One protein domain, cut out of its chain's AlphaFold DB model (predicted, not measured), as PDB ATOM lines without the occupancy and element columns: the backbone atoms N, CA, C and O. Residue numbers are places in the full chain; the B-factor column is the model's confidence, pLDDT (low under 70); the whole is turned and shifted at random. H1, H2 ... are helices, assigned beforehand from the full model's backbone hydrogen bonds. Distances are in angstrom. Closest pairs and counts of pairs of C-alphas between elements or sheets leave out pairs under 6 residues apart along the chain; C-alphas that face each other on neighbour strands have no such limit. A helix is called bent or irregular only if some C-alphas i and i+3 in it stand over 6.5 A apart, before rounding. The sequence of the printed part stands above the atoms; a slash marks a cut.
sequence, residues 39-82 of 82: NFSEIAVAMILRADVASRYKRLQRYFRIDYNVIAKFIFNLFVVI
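This is residues 39 to 82 of the 82 residues of an uncharacterized protein of Gammaproteobacteria bacterium CG_4_9_14_3_um_filter_38_9 (UniProt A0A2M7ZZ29). The longest helix, H3, sticks out as a free arm, within residues 65 to 82, from a small head at the other end in which two shorter helices, H1 and H2, cross each other steeply and face to face. H2 and H3, joined by residues 64 to 67, make the two limbs of a wide, open bend, and H1 packs on H2 alone, with the loop of residues 47 to 52 leading from one to the other. The printed part has 44 residues with three named helices, in the order H1, H2, H3 along the chain, and no named strand; the class is all helix. The whole is only just extended, close to loose, with a radius of gyration of the C-alphas of 14.0 A. The C-alphas span 39 by 19 by 18 A along their three main axes, and the arm with H3 makes much of the length.

H3 is the longest helix, with 12 residues, 68 to 79, from Tyr 68 to Phe 79. It measures 17.0 A from first to last C-alpha, beginning with C-alpha 68 at (107.940, 142.657, 116.573) and ending with C-alpha 79 at (116.829, 138.149, 130.287). Before it comes H2, residues 53 to 63, from Val 53 to Tyr 63, with 11 residues and 15.2 A from first to last C-alpha. C-alpha 63, where H2 ends, is at (115.501, 140.352, 108.374). H1 is the first and shortest helix, with 7 residues, 40 to 46, from Phe 40 to Ala 46, and 9.8 A from first to last C-alpha. It begins with C-alpha 40 at (122.493, 147.958, 104.771). None of the three helices is bent or irregular.

H3 touches no helix. It belongs to the stretch that stands free, residues 65 to 82, of which 68 to 79 belong to H3: no C-alpha 8 or more residues away along the chain comes within 10 A of these. H3 is apart from H2, although the two follow each other in the chain, joined by a tight link of 4 residues. H3 is also apart from H1. At the other end of the printed part H2 touches H1, with 13 pairs of C-alphas within 8 A. Their closest C-alphas are those of Ala 44 and Tyr 57, 5.0 A apart. The centres of H1 and H2 are 8.9 A apart. Their lines stand at a steep tilt of 56 degrees, and the two helices run opposite ways. The link from H1 to H2 is short, with 6 residues. There are no hairpins. In H1, H2 and H3 every O i to N i+4 pair is within hydrogen-bond range.

The two C-alphas farthest apart are those of Asp 52 and Ile 82, at 40.6 A. The first and last printed C-alphas, those of Asn 39 and Ile 82, are 33.7 A apart. In outline the whole is only just a rod. The printed part has no cut, and it ends at residue 82, the last residue of the chain. No link is long. The mean pLDDT of the printed part is 82.1; it is 88 in H2, 86 in H1 and 81 in H3. The model's confidence is low, under 70, at residues 79 to 82, of which 79 belongs to H3.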
ATOM      1  N   ASN A  39     123.779 151.364 107.484       79.31
ATOM      2  CA  ASN A  39     123.927 151.286 106.037       79.31
ATOM      3  C   ASN A  39     123.871 149.812 105.606       79.31
ATOM      4  O   ASN A  39     124.878 149.103 105.586       79.31
ATOM      5  N   PHE A  40     122.677 149.332 105.247       83.62
ATOM      6  CA  PHE A  40     122.493 147.958 104.771       83.62
ATOM      7  C   PHE A  40     123.363 147.616 103.556       83.62
ATOM      8  O   PHE A  40     123.674 146.442 103.364       83.62
ATOM      9  N   SER A  41     123.775 148.602 102.756       83.75
ATOM     10  CA  SER A  41     124.672 148.383 101.620       83.75
ATOM     11  C   SER A  41     126.080 148.020 102.090       83.75
ATOM     12  O   SER A  41     126.643 147.046 101.599       83.75
ATOM     13  N   GLU A  42     126.622 148.728 103.083       85.44
ATOM     14  CA  GLU A  42     127.929 148.401 103.674       85.44
ATOM     15  C   GLU A  42     127.907 147.037 104.363       85.44
ATOM     16  O   GLU A  42     128.797 146.213 104.147       85.44
ATOM     17  N   ILE A  43     126.840 146.748 105.113       85.12
ATOM     18  CA  ILE A  43     126.668 145.439 105.755       85.12
ATOM     19  C   ILE A  43     126.589 144.341 104.685       85.12
ATOM     20  O   ILE A  43     127.268 143.323 104.801       85.12
ATOM     21  N   ALA A  44     125.821 144.541 103.609       87.62
ATOM     22  CA  ALA A  44     125.710 143.572 102.520       87.62
ATOM     23  C   ALA A  44     127.058 143.306 101.839       87.62
ATOM     24  O   ALA A  44     127.324 142.167 101.450       87.62
ATOM     25  N   VAL A  45     127.916 144.317 101.696       89.44
ATOM     26  CA  VAL A  45     129.273 144.149 101.159       89.44
ATOM     27  C   VAL A  45     130.136 143.321 102.114       89.44
ATOM     28  O   VAL A  45     130.768 142.372 101.656       89.44
ATOM     29  N   ALA A  46     130.088 143.602 103.419       88.69
ATOM     30  CA  ALA A  46     130.883 142.918 104.441       88.69
ATOM     31  C   ALA A  46     130.455 141.459 104.732       88.69
ATOM     32  O   ALA A  46     131.222 140.692 105.311       88.69
ATOM     33  N   MET A  47     129.244 141.044 104.343       87.69
ATOM     34  CA  MET A  47     128.756 139.676 104.564       87.69
ATOM     35  C   MET A  47     129.554 138.621 103.778       87.69
ATOM     36  O   MET A  47     129.532 138.593 102.545       87.69
ATOM     37  N   ILE A  48     130.143 137.660 104.495       86.00
ATOM     38  CA  ILE A  48     130.839 136.498 103.921       86.00
ATOM     39  C   ILE A  48     129.809 135.413 103.570       86.00
ATOM     40  O   ILE A  48     129.586 134.456 104.308       86.00
ATOM     41  N   LEU A  49     129.124 135.583 102.440       85.62
ATOM     42  CA  LEU A  49     128.172 134.611 101.900       85.62
ATOM     43  C   LEU A  49     128.435 134.397 100.407       85.62
ATOM     44  O   LEU A  49     128.689 135.355  99.679       85.62
ATOM     45  N   ARG A  50     128.276 133.156  99.924       84.94
ATOM     46  CA  ARG A  50     128.244 132.832  98.485       84.94
ATOM     47  C   ARG A  50     126.915 133.287  97.860       84.94
ATOM     48  O   ARG A  50     126.057 132.477  97.532       84.94
ATOM     49  N   ALA A  51     126.707 134.594  97.788       88.81
ATOM     50  CA  ALA A  51     125.576 135.242  97.133       88.81
ATOM     51  C   ALA A  51     126.011 136.631  96.663       88.81
ATOM     52  O   ALA A  51     126.898 137.223  97.278       88.81
ATOM     53  N   ASP A  52     125.393 137.166  95.612       93.00
ATOM     54  CA  ASP A  52     125.680 138.528  95.162       93.00
ATOM     55  C   ASP A  52     125.265 139.575  96.218       93.00
ATOM     56  O   ASP A  52     124.416 139.323  97.083       93.00
ATOM     57  N   VAL A  53     125.868 140.765  96.156       89.62
ATOM     58  CA  VAL A  53     125.632 141.851  97.125       89.62
ATOM     59  C   VAL A  53     124.154 142.249  97.183       89.62
ATOM     60  O   VAL A  53     123.635 142.480  98.273       89.62
ATOM     61  N   ALA A  54     123.440 142.278  96.054       91.00
ATOM     62  CA  ALA A  54     122.026 142.648  96.014       91.00
ATOM     63  C   ALA A  54     121.135 141.578  96.673       91.00
ATOM     64  O   ALA A  54     120.184 141.904  97.386       91.00
ATOM     65  N   SER A  55     121.464 140.297  96.515       92.88
ATOM     66  CA  SER A  55     120.821 139.186  97.216       92.88
ATOM     67  C   SER A  55     121.061 139.251  98.724       92.88
ATOM     68  O   SER A  55     120.131 139.025  99.506       92.88
ATOM     69  N   ARG A  56     122.279 139.602  99.155       91.12
ATOM     70  CA  ARG A  56     122.614 139.819 100.574       91.12
ATOM     71  C   ARG A  56     121.878 141.030 101.149       91.12
ATOM     72  O   ARG A  56     121.257 140.919 102.203       91.12
ATOM     73  N   TYR A  57     121.812 142.126 100.402       90.38
ATOM     74  CA  TYR A  57     121.022 143.304 100.748       90.38
ATOM     75  C   TYR A  57     119.528 142.973 100.902       90.38
ATOM     76  O   TYR A  57     118.922 143.280 101.926       90.38
ATOM     77  N   LYS A  58     118.932 142.234  99.954       89.75
ATOM     78  CA  LYS A  58     117.538 141.755 100.057       89.75
ATOM     79  C   LYS A  58     117.310 140.824 101.251       89.75
ATOM     80  O   LYS A  58     116.185 140.725 101.743       89.75
ATOM     81  N   ARG A  59     118.326 140.073 101.691       86.06
ATOM     82  CA  ARG A  59     118.251 139.250 102.911       86.06
ATOM     83  C   ARG A  59     118.236 140.129 104.161       86.06
ATOM     84  O   ARG A  59     117.363 139.922 104.996       86.06
ATOM     85  N   LEU A  60     119.104 141.140 104.243       88.50
ATOM     86  CA  LEU A  60     119.072 142.138 105.320       88.50
ATOM     87  C   LEU A  60     117.714 142.842 105.376       88.50
ATOM     88  O   LEU A  60     117.081 142.868 106.425       88.50
ATOM     89  N   GLN A  61     117.193 143.305 104.238       85.69
ATOM     90  CA  GLN A  61     115.871 143.937 104.185       85.69
ATOM     91  C   GLN A  61     114.744 143.030 104.694       85.69
ATOM     92  O   GLN A  61     113.816 143.515 105.334       85.69
ATOM     93  N   ARG A  62     114.803 141.719 104.423       84.19
ATOM     94  CA  ARG A  62     113.830 140.747 104.949       84.19
ATOM     95  C   ARG A  62     113.987 140.530 106.451       84.19
ATOM     96  O   ARG A  62     112.985 140.441 107.146       84.19
ATOM     97  N   TYR A  63     115.221 140.491 106.946       79.75
ATOM     98  CA  TYR A  63     115.501 140.352 108.374       79.75
ATOM     99  C   TYR A  63     114.990 141.554 109.182       79.75
ATOM    100  O   TYR A  63     114.364 141.392 110.218       79.75
ATOM    101  N   PHE A  64     115.146 142.775 108.675       76.31
ATOM    102  CA  PHE A  64     114.619 143.967 109.350       76.31
ATOM    103  C   PHE A  64     113.096 144.160 109.192       76.31
ATOM    104  O   PHE A  64     112.544 145.123 109.713       76.31
ATOM    105  N   ARG A  65     112.401 143.234 108.514       79.81
ATOM    106  CA  ARG A  65     110.929 143.125 108.482       79.81
ATOM    107  C   ARG A  65     110.391 142.046 109.432       79.81
ATOM    108  O   ARG A  65     109.261 141.597 109.258       79.81
ATOM    109  N   ILE A  66     111.198 141.582 110.384       76.56
ATOM    110  CA  ILE A  66     110.771 140.589 111.373       76.56
ATOM    111  C   ILE A  66     109.589 141.117 112.202       76.56
ATOM    112  O   ILE A  66     109.523 142.298 112.542       76.56
ATOM    113  N   ASP A  67     108.672 140.208 112.541       83.25
ATOM    114  CA  ASP A  67     107.559 140.460 113.454       83.25
ATOM    115  C   ASP A  67     108.079 140.915 114.829       83.25
ATOM    116  O   ASP A  67     108.863 140.221 115.489       83.25
ATOM    117  N   TYR A  68     107.608 142.080 115.274       80.12
ATOM    118  CA  TYR A  68     107.940 142.657 116.573       80.12
ATOM    119  C   TYR A  68     107.703 141.686 117.734       80.12
ATOM    120  O   TYR A  68     108.501 141.668 118.669       80.12
ATOM    121  N   ASN A  69     106.672 140.839 117.668       86.94
ATOM    122  CA  ASN A  69     106.381 139.845 118.701       86.94
ATOM    123  C   ASN A  69     107.483 138.784 118.807       86.94
ATOM    124  O   ASN A  69     107.812 138.341 119.908       86.94
ATOM    125  N   VAL A  70     108.090 138.395 117.679       83.44
ATOM    126  CA  VAL A  70     109.193 137.422 117.646       83.44
ATOM    127  C   VAL A  70     110.442 138.013 118.300       83.44
ATOM    128  O   VAL A  70     111.063 137.349 119.131       83.44
ATOM    129  N   ILE A  71     110.781 139.269 117.988       82.25
ATOM    130  CA  ILE A  71     111.927 139.963 118.602       82.25
ATOM    131  C   ILE A  71     111.677 140.207 120.086       82.25
ATOM    132  O   ILE A  71     112.558 139.932 120.897       82.25
ATOM    133  N   ALA A  72     110.487 140.680 120.458       82.62
ATOM    134  CA  ALA A  72     110.131 140.902 121.854       82.62
ATOM    135  C   ALA A  72     110.272 139.604 122.658       82.62
ATOM    136  O   ALA A  72     110.976 139.586 123.664       82.62
ATOM    137  N   LYS A  73     109.692 138.496 122.176       83.88
ATOM    138  CA  LYS A  73     109.798 137.183 122.826       83.88
ATOM    139  C   LYS A  73     111.248 136.713 122.958       83.88
ATOM    140  O   LYS A  73     111.628 136.215 124.013       83.88
ATOM    141  N   PHE A  74     112.066 136.893 121.920       80.62
ATOM    142  CA  PHE A  74     113.497 136.585 121.974       80.62
ATOM    143  C   PHE A  74     114.230 137.414 123.039       80.62
ATOM    144  O   PHE A  74     114.949 136.843 123.854       80.62
ATOM    145  N   ILE A  75     114.013 138.733 123.076       82.25
ATOM    146  CA  ILE A  75     114.623 139.629 124.069       82.25
ATOM    147  C   ILE A  75     114.198 139.229 125.484       82.25
ATOM    148  O   ILE A  75     115.055 139.094 126.350       82.25
ATOM    149  N   PHE A  76     112.907 138.984 125.727       82.06
ATOM    150  CA  PHE A  76     112.441 138.527 127.037       82.06
ATOM    151  C   PHE A  76     113.117 137.214 127.444       82.06
ATOM    152  O   PHE A  76     113.619 137.115 128.557       82.06
ATOM    153  N   ASN A  77     113.234 136.245 126.537       80.00
ATOM    154  CA  ASN A  77     113.902 134.978 126.831       80.00
ATOM    155  C   ASN A  77     115.408 135.117 127.119       80.00
ATOM    156  O   ASN A  77     115.948 134.287 127.842       80.00
ATOM    157  N   LEU A  78     116.091 136.142 126.595       72.50
ATOM    158  CA  LEU A  78     117.502 136.398 126.920       72.50
ATOM    159  C   LEU A  78     117.707 136.862 128.369       72.50
ATOM    160  O   LEU A  78     118.763 136.605 128.939       72.50
ATOM    161  N   PHE A  79     116.722 137.551 128.950       69.88
ATOM    162  CA  PHE A  79     116.829 138.149 130.287       69.88
ATOM    163  C   PHE A  79     115.995 137.434 131.360       69.88
ATOM    164  O   PHE A  79     116.224 137.668 132.539       69.88
ATOM    165  N   VAL A  80     115.048 136.571 130.976       56.97
ATOM    166  CA  VAL A  80     114.196 135.788 131.898       56.97
ATOM    167  C   VAL A  80     114.860 134.471 132.343       56.97
ATOM    168  O   VAL A  80     114.369 133.820 133.257       56.97
ATOM    169  N   VAL A  81     115.997 134.082 131.753       48.56
ATOM    170  CA  VAL A  81     116.773 132.883 132.151       48.56
ATOM    171  C   VAL A  81     117.945 133.239 133.091       48.56
ATOM    172  O   VAL A  81     118.942 132.525 133.147       48.56
ATOM    173  N   ILE A  82     117.844 134.342 133.842       44.97
ATOM    174  CA  ILE A  82     118.764 134.675 134.948       44.97
ATOM    175  C   ILE A  82     117.992 134.642 136.261       44.97
ATOM    176  O   ILE A  82     116.916 135.278 136.310       44.97
TER     177      ILE A  82